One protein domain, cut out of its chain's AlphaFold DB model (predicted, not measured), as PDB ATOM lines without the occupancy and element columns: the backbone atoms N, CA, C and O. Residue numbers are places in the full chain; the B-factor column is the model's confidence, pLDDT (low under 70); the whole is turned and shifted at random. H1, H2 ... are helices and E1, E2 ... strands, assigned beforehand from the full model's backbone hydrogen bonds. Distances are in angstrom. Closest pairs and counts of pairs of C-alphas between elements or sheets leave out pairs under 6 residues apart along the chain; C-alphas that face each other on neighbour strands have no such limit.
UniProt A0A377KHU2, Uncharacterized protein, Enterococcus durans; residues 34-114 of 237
ATOM      1  N   THR A  34     209.977 216.811 124.972       93.38
ATOM      2  CA  THR A  34     211.103 217.404 125.705       93.38
ATOM      3  C   THR A  34     211.153 218.920 125.550       93.38
ATOM      4  O   THR A  34     211.471 219.622 126.509       93.38
ATOM      5  N   GLU A  35     210.793 219.441 124.373       92.94
ATOM      6  CA  GLU A  35     210.801 220.878 124.114       92.94
ATOM      7  C   GLU A  35     209.786 221.628 124.972       92.94
ATOM      8  O   GLU A  35     210.126 222.606 125.644       92.94
ATOM      9  N   TYR A  36     208.548 221.139 124.996       93.94
ATOM     10  CA  TYR A  36     207.505 221.740 125.811       93.94
ATOM     11  C   TYR A  36     207.852 221.654 127.302       93.94
ATOM     12  O   TYR A  36     207.768 222.656 128.017       93.94
ATOM     13  N   GLN A  37     208.300 220.486 127.771       96.19
ATOM     14  CA  GLN A  37     208.611 220.271 129.185       96.19
ATOM     15  C   GLN A  37     209.827 221.086 129.654       96.19
ATOM     16  O   GLN A  37     209.767 221.675 130.737       96.19
ATOM     17  N   SER A  38     210.887 221.229 128.844       96.25
ATOM     18  CA  SER A  38     212.033 222.082 129.206       96.25
ATOM     19  C   SER A  38     211.624 223.546 129.339       96.25
ATOM     20  O   SER A  38     212.036 224.225 130.278       96.25
ATOM     21  N   LYS A  39     210.767 224.030 128.431       96.00
ATOM     22  CA  LYS A  39     210.247 225.399 128.456       96.00
ATOM     23  C   LYS A  39     209.371 225.655 129.677       96.00
ATOM     24  O   LYS A  39     209.511 226.689 130.328       96.00
ATOM     25  N   GLN A  40     208.490 224.717 130.028       96.69
ATOM     26  CA  GLN A  40     207.676 224.829 131.242       96.69
ATOM     27  C   GLN A  40     208.533 224.804 132.513       96.69
ATOM     28  O   GLN A  40     208.284 225.588 133.431       96.69
ATOM     29  N   LEU A  41     209.578 223.971 132.555       97.12
ATOM     30  CA  LEU A  41     210.519 223.946 133.672       97.12
ATOM     31  C   LEU A  41     211.301 225.265 133.782       97.12
ATOM     32  O   LEU A  41     211.362 225.849 134.865       97.12
ATOM     33  N   ALA A  42     211.808 225.793 132.665       96.31
ATOM     34  CA  ALA A  42     212.486 227.088 132.608       96.31
ATOM     35  C   ALA A  42     211.573 228.237 133.069       96.31
ATOM     36  O   ALA A  42     211.990 229.080 133.866       96.31
ATOM     37  N   LEU A  43     210.306 228.245 132.636       95.75
ATOM     38  CA  LEU A  43     209.304 229.223 133.071       95.75
ATOM     39  C   LEU A  43     209.030 229.120 134.573       95.75
ATOM     40  O   LEU A  43     208.934 230.146 135.249       95.75
ATOM     41  N   ALA A  44     208.918 227.901 135.103       96.44
ATOM     42  CA  ALA A  44     208.705 227.675 136.527       96.44
ATOM     43  C   ALA A  44     209.885 228.194 137.362       96.44
ATOM     44  O   ALA A  44     209.666 228.849 138.382       96.44
ATOM     45  N   ILE A  45     211.123 227.967 136.912       95.69
ATOM     46  CA  ILE A  45     212.330 228.515 137.544       95.69
ATOM     47  C   ILE A  45     212.306 230.044 137.473       95.69
ATOM     48  O   ILE A  45     212.352 230.710 138.507       95.69
ATOM     49  N   GLN A  46     212.147 230.621 136.278       93.88
ATOM     50  CA  GLN A  46     212.168 232.070 136.073       93.88
ATOM     51  C   GLN A  46     211.146 232.792 136.966       93.88
ATOM     52  O   GLN A  46     211.499 233.763 137.641       93.88
ATOM     53  N   LYS A  47     209.915 232.264 137.032       93.69
ATOM     54  CA  LYS A  47     208.794 232.798 137.825       93.69
ATOM     55  C   LYS A  47     208.796 232.372 139.300       93.69
ATOM     56  O   LYS A  47     207.859 232.713 140.015       93.69
ATOM     57  N   ASN A  48     209.812 231.638 139.762       94.25
ATOM     58  CA  ASN A  48     209.929 231.150 141.143       94.25
ATOM     59  C   ASN A  48     208.726 230.283 141.601       94.25
ATOM     60  O   ASN A  48     208.236 230.395 142.725       94.25
ATOM     61  N   GLN A  49     208.222 229.411 140.721       96.38
ATOM     62  CA  GLN A  49     207.019 228.594 140.924       96.38
ATOM     63  C   GLN A  49     207.352 227.135 141.277       96.38
ATOM     64  O   GLN A  49     207.292 226.242 140.427       96.38
ATOM     65  N   TYR A  50     207.626 226.867 142.557       97.56
ATOM     66  CA  TYR A  50     207.979 225.522 143.039       97.56
ATOM     67  C   TYR A  50     206.946 224.434 142.681       97.56
ATOM     68  O   TYR A  50     207.304 223.314 142.327       97.56
ATOM     69  N   THR A  51     205.647 224.748 142.730       97.75
ATOM     70  CA  THR A  51     204.575 223.781 142.429       97.75
ATOM     71  C   THR A  51     204.591 223.293 140.985       97.75
ATOM     72  O   THR A  51     204.195 222.156 140.736       97.75
ATOM     73  N   ASN A  52     205.025 224.138 140.049       97.38
ATOM     74  CA  ASN A  52     205.159 223.784 138.639       97.38
ATOM     75  C   ASN A  52     206.502 223.100 138.390       97.38
ATOM     76  O   ASN A  52     206.539 222.076 137.717       97.38
ATOM     77  N   PHE A  53     207.566 223.597 139.028       98.06
ATOM     78  CA  PHE A  53     208.888 222.975 139.008       98.06
ATOM     79  C   PHE A  53     208.816 221.497 139.412       98.06
ATOM     80  O   PHE A  53     209.195 220.632 138.627       98.06
ATOM     81  N   LYS A  54     208.232 221.182 140.578       97.69
ATOM     82  CA  LYS A  54     208.216 219.812 141.120       97.69
ATOM     83  C   LYS A  54     207.434 218.801 140.275       97.69
ATOM     84  O   LYS A  54     207.606 217.606 140.458       97.69
ATOM     85  N   LYS A  55     206.537 219.248 139.386       96.38
ATOM     86  CA  LYS A  55     205.802 218.344 138.480       96.38
ATOM     87  C   LYS A  55     206.712 217.783 137.386       96.38
ATOM     88  O   LYS A  55     206.480 216.673 136.919       96.38
ATOM     89  N   ILE A  56     207.717 218.564 136.995       97.06
ATOM     90  CA  ILE A  56     208.612 218.276 135.874       97.06
ATOM     91  C   ILE A  56     209.977 217.794 136.385       97.06
ATOM     92  O   ILE A  56     210.543 216.863 135.817       97.06
ATOM     93  N   CYS A  57     210.463 218.382 137.484       97.75
ATOM     94  CA  CYS A  57     211.700 218.029 138.178       97.75
ATOM     95  C   CYS A  57     211.436 217.742 139.670       97.75
ATOM     96  O   CYS A  57     211.656 218.603 140.525       97.75
ATOM     97  N   PRO A  58     210.870 216.566 140.006       96.50
ATOM     98  CA  PRO A  58     210.484 216.243 141.381       96.50
ATOM     99  C   PRO A  58     211.666 215.878 142.285       96.50
ATOM    100  O   PRO A  58     211.594 216.072 143.499       96.50
ATOM    101  N   GLN A  59     212.726 215.301 141.724       97.62
ATOM    102  CA  GLN A  59     213.793 214.671 142.495       97.62
ATOM    103  C   GLN A  59     215.125 214.682 141.741       97.62
ATOM    104  O   GLN A  59     215.177 214.881 140.527       97.62
ATOM    105  N   PHE A  60     216.198 214.436 142.481       98.25
ATOM    106  CA  PHE A  60     217.526 214.193 141.944       98.25
ATOM    107  C   PHE A  60     217.631 212.799 141.303       98.25
ATOM    108  O   PHE A  60     216.813 211.908 141.562       98.25
ATOM    109  N   THR A  61     218.673 212.570 140.503       97.06
ATOM    110  CA  THR A  61     218.953 211.256 139.886       97.06
ATOM    111  C   THR A  61     219.174 210.143 140.914       97.06
ATOM    112  O   THR A  61     218.836 208.992 140.658       97.06
ATOM    113  N   ASN A  62     219.645 210.482 142.119       95.81
ATOM    114  CA  ASN A  62     219.802 209.546 143.238       95.81
ATOM    115  C   ASN A  62     218.489 209.224 143.989       95.81
ATOM    116  O   ASN A  62     218.522 208.529 145.001       95.81
ATOM    117  N   GLY A  63     217.344 209.747 143.536       96.44
ATOM    118  CA  GLY A  63     216.029 209.506 144.139       96.44
ATOM    119  C   GLY A  63     215.642 210.456 145.276       96.44
ATOM    120  O   GLY A  63     214.502 210.410 145.732       96.44
ATOM    121  N   GLN A  64     216.533 211.346 145.724       96.88
ATOM    122  CA  GLN A  64     216.196 212.325 146.757       96.88
ATOM    123  C   GLN A  64     215.244 213.400 146.209       96.88
ATOM    124  O   GLN A  64     215.531 214.036 145.197       96.88
ATOM    125  N   VAL A  65     214.127 213.644 146.898       97.44
ATOM    126  CA  VAL A  65     213.140 214.670 146.519       97.44
ATOM    127  C   VAL A  65     213.745 216.073 146.606       97.44
ATOM    128  O   VAL A  65     214.418 216.406 147.582       97.44
ATOM    129  N   ILE A  66     213.463 216.910 145.604       97.69
ATOM    130  CA  ILE A  66     213.829 218.329 145.612       97.69
ATOM    131  C   ILE A  66     212.723 219.104 146.330       97.69
ATOM    132  O   ILE A  66     211.617 219.309 145.815       97.69
ATOM    133  N   ASP A  67     213.019 219.537 147.548       96.44
ATOM    134  CA  ASP A  67     212.109 220.347 148.345       96.44
ATOM    135  C   ASP A  67     212.070 221.823 147.897       96.44
ATOM    136  O   ASP A  67     212.803 222.288 147.015       96.44
ATOM    137  N   LYS A  68     211.156 222.582 148.510       96.69
ATOM    138  CA  LYS A  68     210.972 224.009 148.218       96.69
ATOM    139  C   LYS A  68     212.216 224.826 148.563       96.69
ATOM    140  O   LYS A  68     212.467 225.844 147.921       96.69
ATOM    141  N   GLU A  69     212.959 224.427 149.592       95.25
ATOM    142  CA  GLU A  69     214.125 225.171 150.049       95.25
ATOM    143  C   GLU A  69     215.268 225.047 149.047       95.25
ATOM    144  O   GLU A  69     215.759 226.069 148.574       95.25
ATOM    145  N   THR A  70     215.586 223.823 148.633       96.38
ATOM    146  CA  THR A  70     216.571 223.496 147.598       96.38
ATOM    147  C   THR A  70     216.256 224.212 146.287       96.38
ATOM    148  O   THR A  70     217.136 224.834 145.688       96.38
ATOM    149  N   PHE A  71     214.984 224.213 145.868       96.75
ATOM    150  CA  PHE A  71     214.537 224.990 144.710       96.75
ATOM    151  C   PHE A  71     214.801 226.492 144.877       96.75
ATOM    152  O   PHE A  71     215.255 227.147 143.941       96.75
ATOM    153  N   GLN A  72     214.537 227.060 146.058       95.19
ATOM    154  CA  GLN A  72     214.789 228.481 146.300       95.19
ATOM    155  C   GLN A  72     216.278 228.825 146.329       95.19
ATOM    156  O   GLN A  72     216.646 229.886 145.830       95.19
ATOM    157  N   LEU A  73     217.126 227.942 146.862       95.50
ATOM    158  CA  LEU A  73     218.578 228.104 146.810       95.50
ATOM    159  C   LEU A  73     219.057 228.135 145.358       95.50
ATOM    160  O   LEU A  73     219.725 229.086 144.956       95.50
ATOM    161  N   TYR A  74     218.629 227.163 144.552       95.56
ATOM    162  CA  TYR A  74     218.916 227.139 143.120       95.56
ATOM    163  C   TYR A  74     218.383 228.383 142.400       95.56
ATOM    164  O   TYR A  74     219.060 228.987 141.579       95.56
ATOM    165  N   ARG A  75     217.178 228.849 142.735       94.00
ATOM    166  CA  ARG A  75     216.649 230.069 142.120       94.00
ATOM    167  C   ARG A  75     217.466 231.309 142.481       94.00
ATOM    168  O   ARG A  75     217.572 232.216 141.654       94.00
ATOM    169  N   SER A  76     217.992 231.359 143.701       92.62
ATOM    170  CA  SER A  76     218.800 232.475 144.193       92.62
ATOM    171  C   SER A  76     220.221 232.503 143.627       92.62
ATOM    172  O   SER A  76     220.830 233.568 143.602       92.62
ATOM    173  N   SER A  77     220.727 231.366 143.138       92.75
ATOM    174  CA  SER A  77     222.020 231.290 142.454       92.75
ATOM    175  C   SER A  77     221.954 231.761 140.994       92.75
ATOM    176  O   SER A  77     222.979 232.074 140.396       92.75
ATOM    177  N   LEU A  78     220.753 231.839 140.415       91.81
ATOM    178  CA  LEU A  78     220.526 232.310 139.048       91.81
ATOM    179  C   LEU A  78     220.317 233.827 138.991       91.81
ATOM    180  O   LEU A  78     219.646 234.413 139.847       91.81
ATOM    181  N   ASP A  79     220.795 234.453 137.914       81.56
ATOM    182  CA  ASP A  79     220.502 235.860 137.635       81.56
ATOM    183  C   ASP A  79     218.982 236.064 137.476       81.56
ATOM    184  O   ASP A  79     218.272 235.326 136.789       81.56
ATOM    185  N   THR A  80     218.450 237.110 138.106       69.75
ATOM    186  CA  THR A  80     217.044 237.508 137.952       69.75
ATOM    187  C   THR A  80     216.679 237.843 136.505       69.75
ATOM    188  O   THR A  80     215.509 237.713 136.142       69.75
ATOM    189  N   LYS A  81     217.668 238.200 135.676       73.88
ATOM    190  CA  LYS A  81     217.520 238.502 134.247       73.88
ATOM    191  C   LYS A  81     217.839 237.326 133.319       73.88
ATOM    192  O   LYS A  81     217.884 237.534 132.105       73.88
ATOM    193  N   SER A  82     218.053 236.111 133.838       80.94
ATOM    194  CA  SER A  82     218.314 234.943 132.988       80.94
ATOM    195  C   SER A  82     217.224 234.793 131.923       80.94
ATOM    196  O   SER A  82     216.025 234.712 132.226       80.94
ATOM    197  N   LYS A  83     217.646 234.779 130.654       87.38
ATOM    198  CA  LYS A  83     216.738 234.596 129.523       87.38
ATOM    199  C   LYS A  83     216.211 233.167 129.548       87.38
ATOM    200  O   LYS A  83     216.938 232.233 129.875       87.38
ATOM    201  N   LEU A  84     214.954 232.996 129.144       90.19
ATOM    202  CA  LEU A  84     214.305 231.684 129.127       90.19
ATOM    203  C   LEU A  84     215.100 230.662 128.301       90.19
ATOM    204  O   LEU A  84     215.297 229.539 128.740       90.19
ATOM    205  N   VAL A  85     215.632 231.095 127.155       88.75
ATOM    206  CA  VAL A  85     216.451 230.267 126.257       88.75
ATOM    207  C   VAL A  85     217.712 229.736 126.946       88.75
ATOM    208  O   VAL A  85     218.095 228.593 126.716       88.75
ATOM    209  N   ASP A  86     218.350 230.532 127.806       91.44
ATOM    210  CA  ASP A  86     219.570 230.115 128.508       91.44
ATOM    211  C   ASP A  86     219.248 229.088 129.602       91.44
ATOM    212  O   ASP A  86     219.974 228.109 129.771       91.44
ATOM    213  N   LEU A  87     218.113 229.260 130.290       92.62
ATOM    214  CA  LEU A  87     217.602 228.276 131.248       92.62
ATOM    215  C   LEU A  87     217.220 226.964 130.554       92.62
ATOM    216  O   LEU A  87     217.551 225.895 131.053       92.62
ATOM    217  N   GLU A  88     216.565 227.026 129.394       94.12
ATOM    218  CA  GLU A  88     216.229 225.829 128.618       94.12
ATOM    219  C   GLU A  88     217.477 225.066 128.166       94.12
ATOM    220  O   GLU A  88     217.513 223.842 128.285       94.12
ATOM    221  N   LYS A  89     218.517 225.771 127.703       92.25
ATOM    222  CA  LYS A  89     219.806 225.148 127.358       92.25
ATOM    223  C   LYS A  89     220.438 224.452 128.561       92.25
ATOM    224  O   LYS A  89     220.891 223.326 128.420       92.25
ATOM    225  N   MET A  90     220.425 225.095 129.729       91.50
ATOM    226  CA  MET A  90     220.934 224.516 130.976       91.50
ATOM    227  C   MET A  90     220.149 223.266 131.397       91.50
ATOM    228  O   MET A  90     220.739 222.273 131.798       91.50
ATOM    229  N   ILE A  91     218.821 223.294 131.283       94.25
ATOM    230  CA  ILE A  91     217.945 222.162 131.624       94.25
ATOM    231  C   ILE A  91     218.175 220.960 130.703       94.25
ATOM    232  O   ILE A  91     218.054 219.821 131.139       94.25
ATOM    233  N   ARG A  92     218.473 221.208 129.424       93.06
ATOM    234  CA  ARG A  92     218.755 220.155 128.437       93.06
ATOM    235  C   ARG A  92     220.210 219.680 128.456       93.06
ATOM    236  O   ARG A  92     220.555 218.791 127.684       93.06
ATOM    237  N   ASP A  93     221.054 220.268 129.298       93.75
ATOM    238  CA  ASP A  93     222.431 219.831 129.479       93.75
ATOM    239  C   ASP A  93     222.459 218.511 130.260       93.75
ATOM    240  O   ASP A  93     222.087 218.450 131.435       93.75
ATOM    241  N   VAL A  94     222.921 217.453 129.596       91.75
ATOM    242  CA  VAL A  94     223.008 216.100 130.161       91.75
ATOM    243  C   VAL A  94     224.028 215.990 131.296       91.75
ATOM    244  O   VAL A  94     223.944 215.064 132.100       91.75
ATOM    245  N   GLU A  95     224.963 216.941 131.419       92.50
ATOM    246  CA  GLU A  95     225.855 217.031 132.581       92.50
ATOM    247  C   GLU A  95     225.137 217.587 133.823       92.50
ATOM    248  O   GLU A  95     225.660 217.498 134.937       92.50
ATOM    249  N   GLN A  96     223.937 218.153 133.673       93.56
ATOM    250  CA  GLN A  96     223.189 218.803 134.755       93.56
ATOM    251  C   GLN A  96     221.869 218.097 135.071       93.56
ATOM    252  O   GLN A  96     221.469 218.042 136.239       93.56
ATOM    253  N   PHE A  97     221.209 217.529 134.059       95.75
ATOM    254  CA  PHE A  97     219.935 216.836 134.203       95.75
ATOM    255  C   PHE A  97     219.900 215.535 133.401       95.75
ATOM    256  O   PHE A  97     220.261 215.488 132.230       95.75
ATOM    257  N   GLU A  98     219.365 214.487 134.018       95.94
ATOM    258  CA  GLU A  98     218.969 213.264 133.326       95.94
ATOM    259  C   GLU A  98     217.510 213.388 132.870       95.94
ATOM    260  O   GLU A  98     216.624 213.741 133.655       95.94
ATOM    261  N   MET A  99     217.244 213.088 131.600       95.62
ATOM    262  CA  MET A  99     215.894 213.089 131.039       95.62
ATOM    263  C   MET A  99     215.290 211.685 131.093       95.62
ATOM    264  O   MET A  99     215.915 210.711 130.682       95.62
ATOM    265  N   LYS A 100     214.040 211.576 131.553       93.56
ATOM    266  CA  LYS A 100     213.252 210.335 131.497       93.56
ATOM    267  C   LYS A 100     212.003 210.524 130.658       93.56
ATOM    268  O   LYS A 100     211.418 211.602 130.653       93.56
ATOM    269  N   ASN A 101     211.560 209.440 130.019       90.12
ATOM    270  CA  ASN A 101     210.451 209.439 129.057       90.12
ATOM    271  C   ASN A 101     210.689 210.389 127.872       90.12
ATOM    272  O   ASN A 101     209.740 210.964 127.344       90.12
ATOM    273  N   GLU A 102     211.946 210.556 127.459       88.06
ATOM    274  CA  GLU A 102     212.287 211.408 126.326       88.06
ATOM    275  C   GLU A 102     211.534 210.954 125.068       88.06
ATOM    276  O   GLU A 102     211.534 209.771 124.723       88.06
ATOM    277  N   ASN A 103     210.856 211.898 124.409       76.06
ATOM    278  CA  ASN A 103     210.050 211.664 123.206       76.06
ATOM    279  C   ASN A 103     208.979 210.565 123.364       76.06
ATOM    280  O   ASN A 103     208.496 210.004 122.379       76.06
ATOM    281  N   ASN A 104     208.567 210.263 124.601       86.75
ATOM    282  CA  ASN A 104     207.510 209.299 124.851       86.75
ATOM    283  C   ASN A 104     206.148 209.908 124.485       86.75
ATOM    284  O   ASN A 104     205.782 211.003 124.913       86.75
ATOM    285  N   PHE A 105     205.370 209.175 123.691       81.19
ATOM    286  CA  PHE A 105     204.058 209.637 123.248       81.19
ATOM    287  C   PHE A 105     203.038 209.724 124.393       81.19
ATOM    288  O   PHE A 105     202.163 210.575 124.377       81.19
ATOM    289  N   TRP A 106     203.141 208.865 125.407       84.81
ATOM    290  CA  TRP A 106     202.130 208.712 126.457       84.81
ATOM    291  C   TRP A 106     202.502 209.379 127.778       84.81
ATOM    292  O   TRP A 106     201.625 209.654 128.595       84.81
ATOM    293  N   ARG A 107     203.793 209.617 128.017       91.56
ATOM    294  CA  ARG A 107     204.303 210.180 129.270       91.56
ATOM    295  C   ARG A 107     205.141 211.419 128.983       91.56
ATOM    296  O   ARG A 107     206.000 211.345 128.113       91.56
ATOM    297  N   PRO A 108     204.937 212.528 129.710       93.44
ATOM    298  CA  PRO A 108     205.755 213.715 129.520       93.44
ATOM    299  C   PRO A 108     207.209 213.458 129.909       93.44
ATOM    300  O   PRO A 108     207.478 212.738 130.881       93.44
ATOM    301  N   THR A 109     208.130 214.095 129.184       95.62
ATOM    302  CA  THR A 109     209.539 214.146 129.575       95.62
ATOM    303  C   THR A 109     209.666 214.734 130.981       95.62
ATOM    304  O   THR A 109     209.134 215.804 131.280       95.62
ATOM    305  N   GLN A 110     210.386 214.032 131.847       96.38
ATOM    306  CA  GLN A 110     210.745 214.494 133.185       96.38
ATOM    307  C   GLN A 110     212.246 214.740 133.259       96.38
ATOM    308  O   GLN A 110     213.023 214.035 132.618       96.38
ATOM    309  N   PHE A 111     212.641 215.704 134.082       97.56
ATOM    310  CA  PHE A 111     214.039 216.067 134.292       97.56
ATOM    311  C   PHE A 111     214.433 215.718 135.721       97.56
ATOM    312  O   PHE A 111     213.707 216.019 136.661       97.56
ATOM    313  N   TYR A 112     215.582 215.086 135.890       97.69
ATOM    314  CA  TYR A 112     216.113 214.691 137.186       97.69
ATOM    315  C   TYR A 112     217.448 215.394 137.361       97.69
ATOM    316  O   TYR A 112     218.380 215.142 136.603       97.69
ATOM    317  N   ALA A 113     217.541 216.305 138.328       97.50
ATOM    318  CA  ALA A 113     218.781 217.040 138.550       97.50
ATOM    319  C   ALA A 113     219.890 216.085 139.008       97.50
ATOM    320  O   ALA A 113     219.671 215.233 139.875       97.50
ATOM    321  N   ILE A 114     221.093 216.242 138.469       97.31
ATOM    322  CA  ILE A 114     222.263 215.531 138.979       97.31
ATOM    323  C   ILE A 114     222.665 216.204 140.302       97.31
ATOM    324  O   ILE A 114     222.896 217.416 140.319       97.31
TER     325      ILE A 114
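What this domain is: This is residues 34 to 114 of the 237 residues of an uncharacterized protein of Enterococcus durans (UniProt A0A377KHU2). A helical hairpin, H1 and H2 side by side, makes the core; H4 crosses H1, H3 lies crosswise near the other end of the hairpin from a small two-stranded ribbon, E1 and E2, which sits by residues 34 to 41 of H1 and 53 to 56 of H2. The printed part has 81 residues, with four named helices and two named strands in the order H1, H2, H3, H4, E1, E2; the sheet, E1 - E2, is antiparallel. The class is mostly helix. The whole is compact, with a radius of gyration of the C-alphas of 11.7 A and spans of 34 by 27 by 23 A.

How they stand to each other: H1, residues 34 to 46, and H2, residues 50 to 56, form a helical hairpin. They touch, at a shallow tilt of 15 degrees, opposite ways; their closest C-alphas, of Ala 44 and Phe 53, are 5.3 A apart. H3, residues 68 to 77, is close to but not clearly touching H1, about perpendicular at 83 degrees; the closest C-alphas, of Ile 45 and Arg 75, are 6.5 A apart. H3 is also close to but not clearly touching H2, about perpendicular at 86 degrees, with the C-alphas of Tyr 50 and Lys 68 closest at 6.2 A. H4, residues 84 to 91, touches H1, with the C-alphas of Ala 42 and Leu 87 closest at 5.4 A. They run opposite ways at a steep tilt of 69.5 degrees, only just short of about perpendicular. H4 is apart from H2 and from H3. E1, residues 97 to 100, and E2, residues 110 to 113, are antiparallel neighbours and a hairpin, their directions at 151 degrees; N 98 and O 112 are 2.8 A apart and N 110 and O 100 are 2.9 A apart, both within hydrogen-bond range. The closest C-alphas of H2 and E2, those of Ile 56 and Gln 110, are 5.1 A apart. Each O i to N i+4 pair is within hydrogen-bond range in H1, H3 and H4; in H2 1 of 3 is, beside 3 of 4 O i to N i+3 pairs.

Where its parts are: H1 begins at C-alpha 34, (211.103, 217.404, 125.705), and is 18.0 A long from first to last C-alpha. H2 measures 10.2 A, H3 14.4 A and H4 10.5 A; H3 ends at C-alpha 77, (222.020, 231.290, 142.454). E1 measures 9.7 A and E2 10.0 A, ending at C-alpha 113, (218.781, 217.040, 138.550).

The domain as a whole: The two C-alphas farthest apart, those of Asp 79 and Trp 106, are 34.6 A apart. The printed part has no cut. The link from H2 to H3, 11 residues, is long. The mean pLDDT of the printed part is 93.4, and residue 80 is under 70.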